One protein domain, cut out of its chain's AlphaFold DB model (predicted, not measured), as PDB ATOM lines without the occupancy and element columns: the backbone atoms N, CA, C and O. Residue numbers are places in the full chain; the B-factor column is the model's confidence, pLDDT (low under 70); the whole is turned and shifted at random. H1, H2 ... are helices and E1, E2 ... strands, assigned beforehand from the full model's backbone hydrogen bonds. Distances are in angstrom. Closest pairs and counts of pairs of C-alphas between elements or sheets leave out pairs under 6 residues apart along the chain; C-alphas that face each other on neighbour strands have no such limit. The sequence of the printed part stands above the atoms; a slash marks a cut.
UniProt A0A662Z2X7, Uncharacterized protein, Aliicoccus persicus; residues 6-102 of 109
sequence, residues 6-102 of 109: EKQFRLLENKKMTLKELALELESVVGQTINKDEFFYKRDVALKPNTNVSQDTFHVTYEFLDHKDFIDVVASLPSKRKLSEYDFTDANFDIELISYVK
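AT A GLANCE: This is residues 6 to 102 of the 109 residues of an uncharacterized protein of Aliicoccus persicus (UniProt A0A662Z2X7). One strongly twisted sheet of four strands forms a wall, with helix H2 packed slantwise over one face; the short helix H1 sits by edge strand E4, and residues 47 to 52, between E1 and E2, stick out as the free tip of a loop. The strands make a meander, each the antiparallel neighbour of the one before, in the order E1 - E2 - E3 - E4. The printed part has 97 residues with two named helices and four named strands, H1 H2 E1 E2 E3 E4 along the chain; the class is mixed, helices and strands, though under half of the residues, 48, are in named elements. The whole is compact, with a radius of gyration of the C-alphas of 13.6 A and spans of 41 by 27 by 22 A.

HOW THE PARTS SIT: Look first at inner strands E2, residues 55 to 63, and E3, residues 70 to 78, an antiparallel hairpin at 157 degrees; N 58 and O 75 are 2.7 A apart, within hydrogen-bond range. Edge strand E1, residues 40 to 44, forms a hairpin with E2, with N 42 and O 59 at 2.9 A. Edge strand E4, residues 93 to 101, forms a hairpin with E3, with N 72 and O 99 at 2.8 A; it bends by 68 degrees at residue 96. E1 and E4 are apart. Residues 16 to 17 pair antiparallel with residues 93 to 94 of E4. H2, residues 19 to 30, is on the sheet at a height of 9.4 A, over E2 and E3 and only just not over E4, on which 2 of its 12 C-alphas fall. It runs slantwise to the strands, at 52 degrees to E2 on the local plane; their closest C-alphas, of Ala 23 and Tyr 62, are 7.4 A apart. H1, residues 6 to 9, only grazes the sheet; its closest C-alpha pair with E4 is Phe 9 and Ile 98, 5.9 A. H1 and H2 are close but not clearly touching, with the C-alphas of Gln 8 and Val 29 closest at 6.6 A. In H2 every O i to N i+4 pair is within hydrogen-bond range; H1 is too short for such a pair.

IN THESE COORDINATES: Find C-alpha 6 at (267.973, 182.540, 189.793), where H1 begins its 5.1 A. H2 runs 16.1 A from C-alpha 19 at (262.549, 200.312, 193.428). E1 spans 13.1 A, E2 25.3 A and E3 25.8 A. E4 covers 20.7 A and ends at C-alpha 101, (260.297, 186.637, 182.148).

THE WHOLE: The C-alphas of Thr 51 and Asp 66, the two farthest apart, are 43.4 A from each other. The printed part has no cut. The link from E3 to E4, residues 79 to 92, is long. Mean pLDDT of the printed part is 85.8; residues 37 to 38 and 45 to 53 are under 70.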
ATOM      1  N   GLU A   6     268.675 182.934 188.562       85.50
ATOM      2  CA  GLU A   6     267.973 182.540 189.793       85.50
ATOM      3  C   GLU A   6     268.850 182.631 191.048       85.50
ATOM      4  O   GLU A   6     268.400 183.072 192.103       85.50
ATOM      5  N   LYS A   7     270.124 182.231 190.950       89.44
ATOM      6  CA  LYS A   7     271.039 182.264 192.100       89.44
ATOM      7  C   LYS A   7     271.334 183.691 192.544       89.44
ATOM      8  O   LYS A   7     271.412 183.938 193.740       89.44
ATOM      9  N   GLN A   8     271.512 184.601 191.593       91.88
ATOM     10  CA  GLN A   8     271.793 186.007 191.847       91.88
ATOM     11  C   GLN A   8     270.554 186.719 192.394       91.88
ATOM     12  O   GLN A   8     270.656 187.468 193.358       91.88
ATOM     13  N   PHE A   9     269.377 186.424 191.846       93.56
ATOM     14  CA  PHE A   9     268.103 186.956 192.330       93.56
ATOM     15  C   PHE A   9     267.806 186.562 193.772       93.56
ATOM     16  O   PHE A   9     267.456 187.424 194.571       93.56
ATOM     17  N   ARG A  10     268.089 185.316 194.162       91.75
ATOM     18  CA  ARG A  10     267.979 184.882 195.565       91.75
ATOM     19  C   ARG A  10     268.866 185.668 196.538       91.75
ATOM     20  O   ARG A  10     268.593 185.662 197.732       91.75
ATOM     21  N   LEU A  11     269.933 186.323 196.065       92.94
ATOM     22  CA  LEU A  11     270.762 187.209 196.899       92.94
ATOM     23  C   LEU A  11     270.138 188.598 197.088       92.94
ATOM     24  O   LEU A  11     270.603 189.362 197.935       92.94
ATOM     25  N   LEU A  12     269.154 188.955 196.264       93.56
ATOM     26  CA  LEU A  12     268.397 190.204 196.338       93.56
ATOM     27  C   LEU A  12     267.049 190.008 197.047       93.56
ATOM     28  O   LEU A  12     266.582 190.921 197.721       93.56
ATOM     29  N   GLU A  13     266.460 188.817 196.950       92.25
ATOM     30  CA  GLU A  13     265.287 188.420 197.735       92.25
ATOM     31  C   GLU A  13     265.559 188.533 199.248       92.25
ATOM     32  O   GLU A  13     266.655 188.254 199.738       92.25
ATOM     33  N   ASN A  14     264.536 188.925 200.006       89.75
ATOM     34  CA  ASN A  14     264.553 189.252 201.439       89.75
ATOM     35  C   ASN A  14     265.377 190.490 201.825       89.75
ATOM     36  O   ASN A  14     265.564 190.757 203.016       89.75
ATOM     37  N   LYS A  15     265.871 191.264 200.854       95.50
ATOM     38  CA  LYS A  15     266.426 192.592 201.129       95.50
ATOM     39  C   LYS A  15     265.325 193.643 201.146       95.50
ATOM     40  O   LYS A  15     264.264 193.478 200.544       95.50
ATOM     41  N   LYS A  16     265.633 194.750 201.819       95.81
ATOM     42  CA  LYS A  16     264.809 195.949 201.838       95.81
ATOM     43  C   LYS A  16     265.505 197.053 201.053       95.81
ATOM     44  O   LYS A  16     266.645 197.373 201.385       95.81
ATOM     45  N   MET A  17     264.853 197.591 200.028       96.06
ATOM     46  CA  MET A  17     265.415 198.660 199.193       96.06
ATOM     47  C   MET A  17     264.329 199.401 198.412       96.06
ATOM     48  O   MET A  17     263.193 198.935 198.309       96.06
ATOM     49  N   THR A  18     264.675 200.553 197.851       95.31
ATOM     50  CA  THR A  18     263.807 201.282 196.918       95.31
ATOM     51  C   THR A  18     263.734 200.583 195.561       95.31
ATOM     52  O   THR A  18     264.634 199.834 195.169       95.31
ATOM     53  N   LEU A  19     262.684 200.866 194.782       92.88
ATOM     54  CA  LEU A  19     262.549 200.312 193.428       92.88
ATOM     55  C   LEU A  19     263.696 200.746 192.502       92.88
ATOM     56  O   LEU A  19     264.086 199.991 191.611       92.88
ATOM     57  N   LYS A  20     264.255 201.940 192.732       92.62
ATOM     58  CA  LYS A  20     265.383 202.484 191.968       92.62
ATOM     59  C   LYS A  20     266.707 201.806 192.316       92.62
ATOM     60  O   LYS A  20     267.488 201.516 191.412       92.62
ATOM     61  N   GLU A  21     266.962 201.544 193.597       95.06
ATOM     62  CA  GLU A  21     268.122 200.751 194.025       95.06
ATOM     63  C   GLU A  21     268.033 199.329 193.472       95.06
ATOM     64  O   GLU A  21     269.007 198.838 192.903       95.06
ATOM     65  N   LEU A  22     266.846 198.714 193.535       95.19
ATOM     66  CA  LEU A  22     266.634 197.395 192.952       95.19
ATOM     67  C   LEU A  22     266.918 197.386 191.448       95.19
ATOM     68  O   LEU A  22     267.577 196.469 190.974       95.19
ATOM     69  N   ALA A  23     266.500 198.413 190.699       93.88
ATOM     70  CA  ALA A  23     266.820 198.512 189.274       93.88
ATOM     71  C   ALA A  23     268.337 198.452 189.016       93.88
ATOM     72  O   ALA A  23     268.776 197.705 188.149       93.88
ATOM     73  N   LEU A  24     269.144 199.190 189.786       94.44
ATOM     74  CA  LEU A  24     270.608 199.214 189.636       94.44
ATOM     75  C   LEU A  24     271.258 197.858 189.962       94.44
ATOM     76  O   LEU A  24     272.184 197.416 189.273       94.44
ATOM     77  N   GLU A  25     270.765 197.183 191.000       95.38
ATOM     78  CA  GLU A  25     271.206 195.833 191.365       95.38
ATOM     79  C   GLU A  25     270.840 194.821 190.270       95.38
ATOM     80  O   GLU A  25     271.674 194.015 189.855       95.38
ATOM     81  N   LEU A  26     269.613 194.893 189.741       94.06
ATOM     82  CA  LEU A  26     269.147 194.026 188.660       94.06
ATOM     83  C   LEU A  26     269.961 194.229 187.377       94.06
ATOM     84  O   LEU A  26     270.378 193.237 186.785       94.06
ATOM     85  N   GLU A  27     270.254 195.474 186.985       93.56
ATOM     86  CA  GLU A  27     271.144 195.781 185.853       93.56
ATOM     87  C   GLU A  27     272.525 195.143 186.031       93.56
ATOM     88  O   GLU A  27     273.067 194.559 185.094       93.56
ATOM     89  N   SER A  28     273.076 195.200 187.245       93.19
ATOM     90  CA  SER A  28     274.376 194.601 187.565       93.19
ATOM     91  C   SER A  28     274.349 193.069 187.486       93.19
ATOM     92  O   SER A  28     275.344 192.449 187.111       93.19
ATOM     93  N   VAL A  29     273.210 192.448 187.813       92.44
ATOM     94  CA  VAL A  29     273.012 190.993 187.732       92.44
ATOM     95  C   VAL A  29     272.849 190.511 186.291       92.44
ATOM     96  O   VAL A  29     273.421 189.484 185.923       92.44
ATOM     97  N   VAL A  30     272.049 191.216 185.490       90.75
ATOM     98  CA  VAL A  30     271.663 190.774 184.139       90.75
ATOM     99  C   VAL A  30     272.545 191.353 183.031       90.75
ATOM    100  O   VAL A  30     272.556 190.822 181.923       90.75
ATOM    101  N   GLY A  31     273.298 192.417 183.315       89.75
ATOM    102  CA  GLY A  31     274.158 193.101 182.348       89.75
ATOM    103  C   GLY A  31     273.395 193.849 181.249       89.75
ATOM    104  O   GLY A  31     273.961 194.096 180.186       89.75
ATOM    105  N   GLN A  32     272.119 194.172 181.470       88.94
ATOM    106  CA  GLN A  32     271.243 194.866 180.518       88.94
ATOM    107  C   GLN A  32     270.662 196.112 181.180       88.94
ATOM    108  O   GLN A  32     270.400 196.098 182.380       88.94
ATOM    109  N   THR A  33     270.447 197.171 180.399       90.69
ATOM    110  CA  THR A  33     269.913 198.440 180.906       90.69
ATOM    111  C   THR A  33     268.402 198.350 181.110       90.69
ATOM    112  O   THR A  33     267.664 197.977 180.195       90.69
ATOM    113  N   ILE A  34     267.946 198.730 182.297       90.94
ATOM    114  CA  ILE A  34     266.541 198.777 182.703       90.94
ATOM    115  C   ILE A  34     266.020 200.208 182.548       90.94
ATOM    116  O   ILE A  34     266.714 201.175 182.880       90.94
ATOM    117  N   ASN A  35     264.780 200.349 182.076       85.44
ATOM    118  CA  ASN A  35     264.083 201.630 182.103       85.44
ATOM    119  C   ASN A  35     263.745 201.997 183.560       85.44
ATOM    120  O   ASN A  35     262.968 201.308 184.216       85.44
ATOM    121  N   LYS A  36     264.361 203.065 184.076       79.50
ATOM    122  CA  LYS A  36     264.185 203.522 185.467       79.50
ATOM    123  C   LYS A  36     263.156 204.642 185.611       79.50
ATOM    124  O   LYS A  36     262.857 205.034 186.737       79.50
ATOM    125  N   ASP A  37     262.675 205.172 184.490       69.25
ATOM    126  CA  ASP A  37     261.738 206.294 184.464       69.25
ATOM    127  C   ASP A  37     260.283 205.805 184.526       69.25
ATOM    128  O   ASP A  37     259.396 206.545 184.949       69.25
ATOM    129  N   GLU A  38     260.042 204.538 184.172       65.19
ATOM    130  CA  GLU A  38     258.721 203.915 184.177       65.19
ATOM    131  C   GLU A  38     258.765 202.550 184.877       65.19
ATOM    132  O   GLU A  38     259.367 201.597 184.385       65.19
ATOM    133  N   PHE A  39     258.085 202.444 186.023       71.75
ATOM    134  CA  PHE A  39     257.798 201.165 186.677       71.75
ATOM    135  C   PHE A  39     256.295 200.911 186.630       71.75
ATOM    136  O   PHE A  39     255.503 201.750 187.068       71.75
ATOM    137  N   PHE A  40     255.890 199.738 186.148       75.00
ATOM    138  CA  PHE A  40     254.492 199.320 186.210       75.00
ATOM    139  C   PHE A  40     254.265 198.534 187.490       75.00
ATOM    140  O   PHE A  40     254.927 197.523 187.715       75.00
ATOM    141  N   TYR A  41     253.324 198.984 188.319       75.81
ATOM    142  CA  TYR A  41     252.983 198.309 189.566       75.81
ATOM    143  C   TYR A  41     251.504 197.943 189.645       75.81
ATOM    144  O   TYR A  41     250.612 198.744 189.355       75.81
ATOM    145  N   LYS A  42     251.237 196.719 190.100       79.94
ATOM    146  CA  LYS A  42     249.896 196.205 190.385       79.94
ATOM    147  C   LYS A  42     249.809 195.827 191.860       79.94
ATOM    148  O   LYS A  42     250.528 194.943 192.310       79.94
ATOM    149  N   ARG A  43     248.927 196.497 192.610       78.25
ATOM    150  CA  ARG A  43     248.616 196.154 194.009       78.25
ATOM    151  C   ARG A  43     247.699 194.939 194.032       78.25
ATOM    152  O   ARG A  43     246.592 195.011 193.499       78.25
ATOM    153  N   ASP A  44     248.118 193.877 194.702       73.50
ATOM    154  CA  ASP A  44     247.271 192.729 195.000       73.50
ATOM    155  C   ASP A  44     246.856 192.777 196.475       73.50
ATOM    156  O   ASP A  44     247.661 192.647 197.395       73.50
ATOM    157  N   VAL A  45     245.562 193.016 196.700       62.62
ATOM    158  CA  VAL A  45     244.963 193.015 198.039       62.62
ATOM    159  C   VAL A  45     244.435 191.614 198.305       62.62
ATOM    160  O   VAL A  45     243.508 191.154 197.634       62.62
ATOM    161  N   ALA A  46     245.007 190.919 199.286       59.00
ATOM    162  CA  ALA A  46     244.514 189.606 199.679       59.00
ATOM    163  C   ALA A  46     243.069 189.719 200.212       59.00
ATOM    164  O   ALA A  46     242.826 190.292 201.267       59.00
ATOM    165  N   LEU A  47     242.096 189.138 199.498       53.78
ATOM    166  CA  LEU A  47     240.672 189.118 199.886       53.78
ATOM    167  C   LEU A  47     240.335 188.075 200.974       53.78
ATOM    168  O   LEU A  47     239.162 187.849 201.270       53.78
ATOM    169  N   LYS A  48     241.333 187.393 201.550       49.59
ATOM    170  CA  LYS A  48     241.124 186.359 202.577       49.59
ATOM    171  C   LYS A  48     241.310 186.932 203.991       49.59
ATOM    172  O   LYS A  48     242.122 187.839 204.168       49.59
ATOM    173  N   PRO A  49     240.588 186.410 205.006       44.34
ATOM    174  CA  PRO A  49     240.740 186.824 206.397       44.34
ATOM    175  C   PRO A  49     242.052 186.250 206.940       44.34
ATOM    176  O   PRO A  49     242.084 185.207 207.588       44.34
ATOM    177  N   ASN A  50     243.154 186.909 206.609       44.12
ATOM    178  CA  ASN A  50     244.487 186.504 207.016       44.12
ATOM    179  C   ASN A  50     244.834 187.316 208.262       44.12
ATOM    180  O   ASN A  50     244.790 188.538 208.238       44.12
ATOM    181  N   THR A  51     245.191 186.657 209.356       49.75
ATOM    182  CA  THR A  51     245.520 187.283 210.649       49.75
ATOM    183  C   THR A  51     246.766 188.187 210.635       49.75
ATOM    184  O   THR A  51     247.033 188.838 211.639       49.75
ATOM    185  N   ASN A  52     247.475 188.300 209.504       49.78
ATOM    186  CA  ASN A  52     248.572 189.250 209.265       49.78
ATOM    187  C   ASN A  52     248.155 190.328 208.247       49.78
ATOM    188  O   ASN A  52     248.671 190.393 207.136       49.78
ATOM    189  N   VAL A  53     247.205 191.186 208.628       56.62
ATOM    190  CA  VAL A  53     246.661 192.297 207.811       56.62
ATOM    191  C   VAL A  53     247.630 193.498 207.721       56.62
ATOM    192  O   VAL A  53     247.198 194.643 207.632       56.62
ATOM    193  N   SER A  54     248.943 193.290 207.847       74.94
ATOM    194  CA  SER A  54     249.895 194.399 207.998       74.94
ATOM    195  C   SER A  54     250.660 194.762 206.735       74.94
ATOM    196  O   SER A  54     251.353 195.773 206.774       74.94
ATOM    197  N   GLN A  55     250.580 193.981 205.653       84.00
ATOM    198  CA  GLN A  55     251.322 194.244 204.418       84.00
ATOM    199  C   GLN A  55     250.468 194.045 203.165       84.00
ATOM    200  O   GLN A  55     249.661 193.120 203.080       84.00
ATOM    201  N   ASP A  56     250.686 194.924 202.193       88.56
ATOM    202  CA  ASP A  56     250.177 194.792 200.838       88.56
ATOM    203  C   ASP A  56     251.294 194.321 199.917       88.56
ATOM    204  O   ASP A  56     252.437 194.770 200.037       88.56
ATOM    205  N   THR A  57     250.930 193.469 198.964       90.50
ATOM    206  CA  THR A  57     251.838 192.939 197.951       90.50
ATOM    207  C   THR A  57     251.652 193.684 196.632       90.50
ATOM    208  O   THR A  57     250.540 194.062 196.246       90.50
ATOM    209  N   PHE A  58     252.755 193.882 195.927       91.06
ATOM    210  CA  PHE A  58     252.837 194.565 194.650       91.06
ATOM    211  C   PHE A  58     253.633 193.711 193.671       91.06
ATOM    212  O   PHE A  58     254.711 193.228 194.004       91.06
ATOM    213  N   HIS A  59     253.113 193.575 192.456       92.44
ATOM    214  CA  HIS A  59     253.907 193.142 191.311       92.44
ATOM    215  C   HIS A  59     254.492 194.374 190.642       92.44
ATOM    216  O   HIS A  59     253.727 195.265 190.271       92.44
ATOM    217  N   VAL A  60     255.813 194.428 190.508       92.75
ATOM    218  CA  VAL A  60     256.559 195.513 189.870       92.75
ATOM    219  C   VAL A  60     257.284 194.954 188.654       92.75
ATOM    220  O   VAL A  60     258.123 194.064 188.776       92.75
ATOM    221  N   THR A  61     256.964 195.480 187.477       93.44
ATOM    222  CA  THR A  61     257.612 195.098 186.223       93.44
ATOM    223  C   THR A  61     258.736 196.071 185.884       93.44
ATOM    224  O   THR A  61     258.510 197.278 185.784       93.44
ATOM    225  N   TYR A  62     259.924 195.518 185.650       92.31
ATOM    226  CA  TYR A  62     261.101 196.209 185.139       92.31
ATOM    227  C   TYR A  62     261.338 195.791 183.690       92.31
ATOM    228  O   TYR A  62     261.712 194.646 183.421       92.31
ATOM    229  N   GLU A  63     261.112 196.710 182.756       91.69
ATOM    230  CA  GLU A  63     261.376 196.480 181.336       91.69
ATOM    231  C   GLU A  63     262.810 196.887 180.975       91.69
ATOM    232  O   GLU A  63     263.367 197.851 181.511       91.69
ATOM    233  N   PHE A  64     263.414 196.144 180.053       90.69
ATOM    234  CA  PHE A  64     264.717 196.489 179.502       90.69
ATOM    235  C   PHE A  64     264.573 197.475 178.342       90.69
ATOM    236  O   PHE A  64     263.581 197.448 177.616       90.69
ATOM    237  N   LEU A  65     265.577 198.329 178.134       88.38
ATOM    238  CA  LEU A  65     265.549 199.302 177.033       88.38
ATOM    239  C   LEU A  65     265.669 198.638 175.654       88.38
ATOM    240  O   LEU A  65     265.000 199.047 174.709       88.38
ATOM    241  N   ASP A  66     266.509 197.606 175.545       85.31
ATOM    242  CA  ASP A  66     266.952 197.072 174.249       85.31
ATOM    243  C   ASP A  66     266.303 195.728 173.862       85.31
ATOM    244  O   ASP A  66     266.590 195.185 172.793       85.31
ATOM    245  N   HIS A  67     265.431 195.153 174.700       83.75
ATOM    246  CA  HIS A  67     264.708 193.919 174.370       83.75
ATOM    247  C   HIS A  67     263.386 193.787 175.133       83.75
ATOM    248  O   HIS A  67     263.123 194.480 176.105       83.75
ATOM    249  N   LYS A  68     262.533 192.877 174.647       87.94
ATOM    250  CA  LYS A  68     261.137 192.722 175.091       87.94
ATOM    251  C   LYS A  68     260.952 191.876 176.348       87.94
ATOM    252  O   LYS A  68     259.817 191.755 176.814       87.94
ATOM    253  N   ASP A  69     262.010 191.238 176.835       90.75
ATOM    254  CA  ASP A  69     261.927 190.515 178.101       90.75
ATOM    255  C   ASP A  69     261.785 191.523 179.241       90.75
ATOM    256  O   ASP A  69     261.912 192.733 179.053       90.75
ATOM    257  N   PHE A  70     261.489 191.031 180.433       91.88
ATOM    258  CA  PHE A  70     261.345 191.886 181.600       91.88
ATOM    259  C   PHE A  70     261.631 191.099 182.871       91.88
ATOM    260  O   PHE A  70     261.707 189.867 182.864       91.88
ATOM    261  N   ILE A  71     261.784 191.817 183.973       92.62
ATOM    262  CA  ILE A  71     261.867 191.231 185.306       92.62
ATOM    263  C   ILE A  71     260.573 191.572 186.040       92.62
ATOM    264  O   ILE A  71     260.218 192.741 186.162       92.62
ATOM    265  N   ASP A  72     259.863 190.550 186.507       93.12
ATOM    266  CA  ASP A  72     258.729 190.696 187.419       93.12
ATOM    267  C   ASP A  72     259.219 190.533 188.855       93.12
ATOM    268  O   ASP A  72     259.921 189.569 189.179       93.12
ATOM    269  N   VAL A  73     258.861 191.483 189.709       94.12
ATOM    270  CA  VAL A  73     259.234 191.492 191.119       94.12
ATOM    271  C   VAL A  73     257.981 191.493 191.971       94.12
ATOM    272  O   VAL A  73     257.132 192.370 191.834       94.12
ATOM    273  N   VAL A  74     257.897 190.548 192.900       94.12
ATOM    274  CA  VAL A  74     256.930 190.593 193.993       94.12
ATOM    275  C   VAL A  74     257.591 191.304 195.161       94.12
ATOM    276  O   VAL A  74     258.660 190.898 195.624       94.12
ATOM    277  N   ALA A  75     256.965 192.377 195.619       93.62
ATOM    278  CA  ALA A  75     257.465 193.198 196.704       93.62
ATOM    279  C   ALA A  75     256.327 193.613 197.634       93.62
ATOM    280  O   ALA A  75     255.181 193.734 197.198       93.62
ATOM    281  N   SER A  76     256.623 193.871 198.904       92.69
ATOM    282  CA  SER A  76     255.608 194.301 199.865       92.69
ATOM    283  C   SER A  76     255.974 195.565 200.627       92.69
ATOM    284  O   SER A  76     257.135 195.941 200.798       92.69
ATOM    285  N   LEU A  77     254.921 196.250 201.071       92.19
ATOM    286  CA  LEU A  77     254.985 197.388 201.979       92.19
ATOM    287  C   LEU A  77     253.926 197.241 203.067       92.19
ATOM    288  O   LEU A  77     252.921 196.561 202.851       92.19
ATOM    289  N   PRO A  78     254.089 197.921 204.215       90.38
ATOM    290  CA  PRO A  78     253.030 198.008 205.205       90.38
ATOM    291  C   PRO A  78     251.712 198.498 204.595       90.38
ATOM    292  O   PRO A  78     251.700 199.509 203.886       90.38
ATOM    293  N   SER A  79     250.613 197.801 204.887       87.81
ATOM    294  CA  SER A  79     249.298 198.085 204.315       87.81
ATOM    295  C   SER A  79     248.840 199.509 204.626       87.81
ATOM    296  O   SER A  79     248.844 199.960 205.773       87.81
ATOM    297  N   LYS A  80     248.355 200.197 203.595       85.25
ATOM    298  CA  LYS A  80     247.709 201.508 203.666       85.25
ATOM    299  C   LYS A  80     246.275 201.423 203.165       85.25
ATOM    300  O   LYS A  80     245.895 200.527 202.404       85.25
ATOM    301  N   ARG A  81     245.449 202.384 203.583       82.38
ATOM    302  CA  ARG A  81     244.016 202.373 203.250       82.38
ATOM    303  C   ARG A  81     243.799 202.586 201.755       82.38
ATOM    304  O   ARG A  81     242.983 201.891 201.151       82.38
ATOM    305  N   LYS A  82     244.543 203.510 201.148       84.12
ATOM    306  CA  LYS A  82     244.442 203.845 199.721       84.12
ATOM    307  C   LYS A  82     245.772 203.651 199.002       84.12
ATOM    308  O   LYS A  82     246.833 203.861 199.577       84.12
ATOM    309  N   LEU A  83     245.697 203.332 197.707       83.00
ATOM    310  CA  LEU A  83     246.880 203.214 196.847       83.00
ATOM    311  C   LEU A  83     247.662 204.540 196.752       83.00
ATOM    312  O   LEU A  83     248.883 204.535 196.720       83.00
ATOM    313  N   SER A  84     246.963 205.677 196.774       85.12
ATOM    314  CA  SER A  84     247.569 207.015 196.726       85.12
ATOM    315  C   SER A  84     248.365 207.392 197.978       85.12
ATOM    316  O   SER A  84     248.993 208.441 198.000       85.12
ATOM    317  N   GLU A  85     248.275 206.607 199.054       87.62
ATOM    318  CA  GLU A  85     249.042 206.854 200.277       87.62
ATOM    319  C   GLU A  85     250.452 206.253 200.193       87.62
ATOM    320  O   GLU A  85     251.280 206.525 201.061       87.62
ATOM    321  N   TYR A  86     250.732 205.409 199.198       87.88
ATOM    322  CA  TYR A  86     252.049 204.818 198.992       87.88
ATOM    323  C   TYR A  86     252.985 205.787 198.279       87.88
ATOM    324  O   TYR A  86     252.603 206.440 197.312       87.88
ATOM    325  N   ASP A  87     254.222 205.830 198.760       90.31
ATOM    326  CA  ASP A  87     255.319 206.547 198.126       90.31
ATOM    327  C   ASP A  87     256.182 205.521 197.389       90.31
ATOM    328  O   ASP A  87     257.056 204.897 197.977       90.31
ATOM    329  N   PHE A  88     255.879 205.269 196.118       87.38
ATOM    330  CA  PHE A  88     256.608 204.274 195.323       87.38
ATOM    331  C   PHE A  88     258.018 204.736 194.930       87.38
ATOM    332  O   PHE A  88     258.803 203.921 194.450       87.38
ATOM    333  N   THR A  89     258.336 206.020 195.114       87.00
ATOM    334  CA  THR A  89     259.632 206.589 194.744       87.00
ATOM    335  C   THR A  89     260.662 206.321 195.834       87.00
ATOM    336  O   THR A  89     261.724 205.776 195.535       87.00
ATOM    337  N   ASP A  90     260.316 206.631 197.086       90.00
ATOM    338  CA  ASP A  90     261.274 206.613 198.197       90.00
ATOM    339  C   ASP A  90     260.988 205.523 199.248       90.00
ATOM    340  O   ASP A  90     261.771 205.338 200.187       90.00
ATOM    341  N   ALA A  91     259.891 204.763 199.130       92.25
ATOM    342  CA  ALA A  91     259.638 203.670 200.063       92.25
ATOM    343  C   ALA A  91     260.630 202.514 199.887       92.25
ATOM    344  O   ALA A  91     260.954 202.083 198.781       92.25
ATOM    345  N   ASN A  92     261.036 201.955 201.024       94.50
ATOM    346  CA  ASN A  92     261.819 200.732 201.092       94.50
ATOM    347  C   ASN A  92     260.887 199.519 201.067       94.50
ATOM    348  O   ASN A  92     260.223 199.229 202.066       94.50
ATOM    349  N   PHE A  93     260.859 198.825 199.936       94.38
ATOM    350  CA  PHE A  93     260.081 197.616 199.716       94.38
ATOM    351  C   PHE A  93     260.808 196.399 200.275       94.38
ATOM    352  O   PHE A  93     262.027 196.291 200.149       94.38
ATOM    353  N   ASP A  94     260.058 195.472 200.865       95.50
ATOM    354  CA  ASP A  94     260.548 194.128 201.154       95.50
ATOM    355  C   ASP A  94     260.470 193.309 199.855       95.50
ATOM    356  O   ASP A  94     259.383 193.113 199.311       95.50
ATOM    357  N   ILE A  95     261.616 192.891 199.310       95.81
ATOM    358  CA  ILE A  95     261.679 192.173 198.029       95.81
ATOM    359  C   ILE A  95     261.461 190.681 198.276       95.81
ATOM    360  O   ILE A  95     262.269 190.044 198.945       95.81
ATOM    361  N   GLU A  96     260.384 190.110 197.744       93.44
ATOM    362  CA  GLU A  96     259.953 188.746 198.077       93.44
ATOM    363  C   GLU A  96     260.356 187.724 197.015       93.44
ATOM    364  O   GLU A  96     260.822 186.637 197.347       93.44
ATOM    365  N   LEU A  97     260.177 188.069 195.740       94.44
ATOM    366  CA  LEU A  97     260.466 187.184 194.614       94.44
ATOM    367  C   LEU A  97     260.906 188.005 193.413       94.44
ATOM    368  O   LEU A  97     260.283 189.016 193.095       94.44
ATOM    369  N   ILE A  98     261.928 187.534 192.706       95.06
ATOM    370  CA  ILE A  98     262.377 188.148 191.455       95.06
ATOM    371  C   ILE A  98     262.375 187.087 190.357       95.06
ATOM    372  O   ILE A  98     262.996 186.030 190.474       95.06
ATOM    373  N   SER A  99     261.683 187.376 189.260       93.00
ATOM    374  CA  SER A  99     261.529 186.463 188.131       93.00
ATOM    375  C   SER A  99     261.907 187.144 186.825       93.00
ATOM    376  O   SER A  99     261.294 188.123 186.425       93.00
ATOM    377  N   TYR A 100     262.880 186.586 186.109       92.25
ATOM    378  CA  TYR A 100     263.125 186.966 184.718       92.25
ATOM    379  C   TYR A 100     262.085 186.289 183.827       92.25
ATOM    380  O   TYR A 100     261.950 185.059 183.864       92.25
ATOM    381  N   VAL A 101     261.370 187.081 183.034       90.81
ATOM    382  CA  VAL A 101     260.297 186.637 182.148       90.81
ATOM    383  C   VAL A 101     260.704 186.894 180.707       90.81
ATOM    384  O   VAL A 101     260.848 188.037 180.276       90.81
ATOM    385  N   LYS A 102     260.849 185.808 179.944       89.06
ATOM    386  CA  LYS A 102     261.040 185.890 178.498       89.06
ATOM    387  C   LYS A 102     259.711 186.203 177.828       89.06
ATOM    388  O   LYS A 102     258.756 185.445 178.003       89.06
TER     389      LYS A 102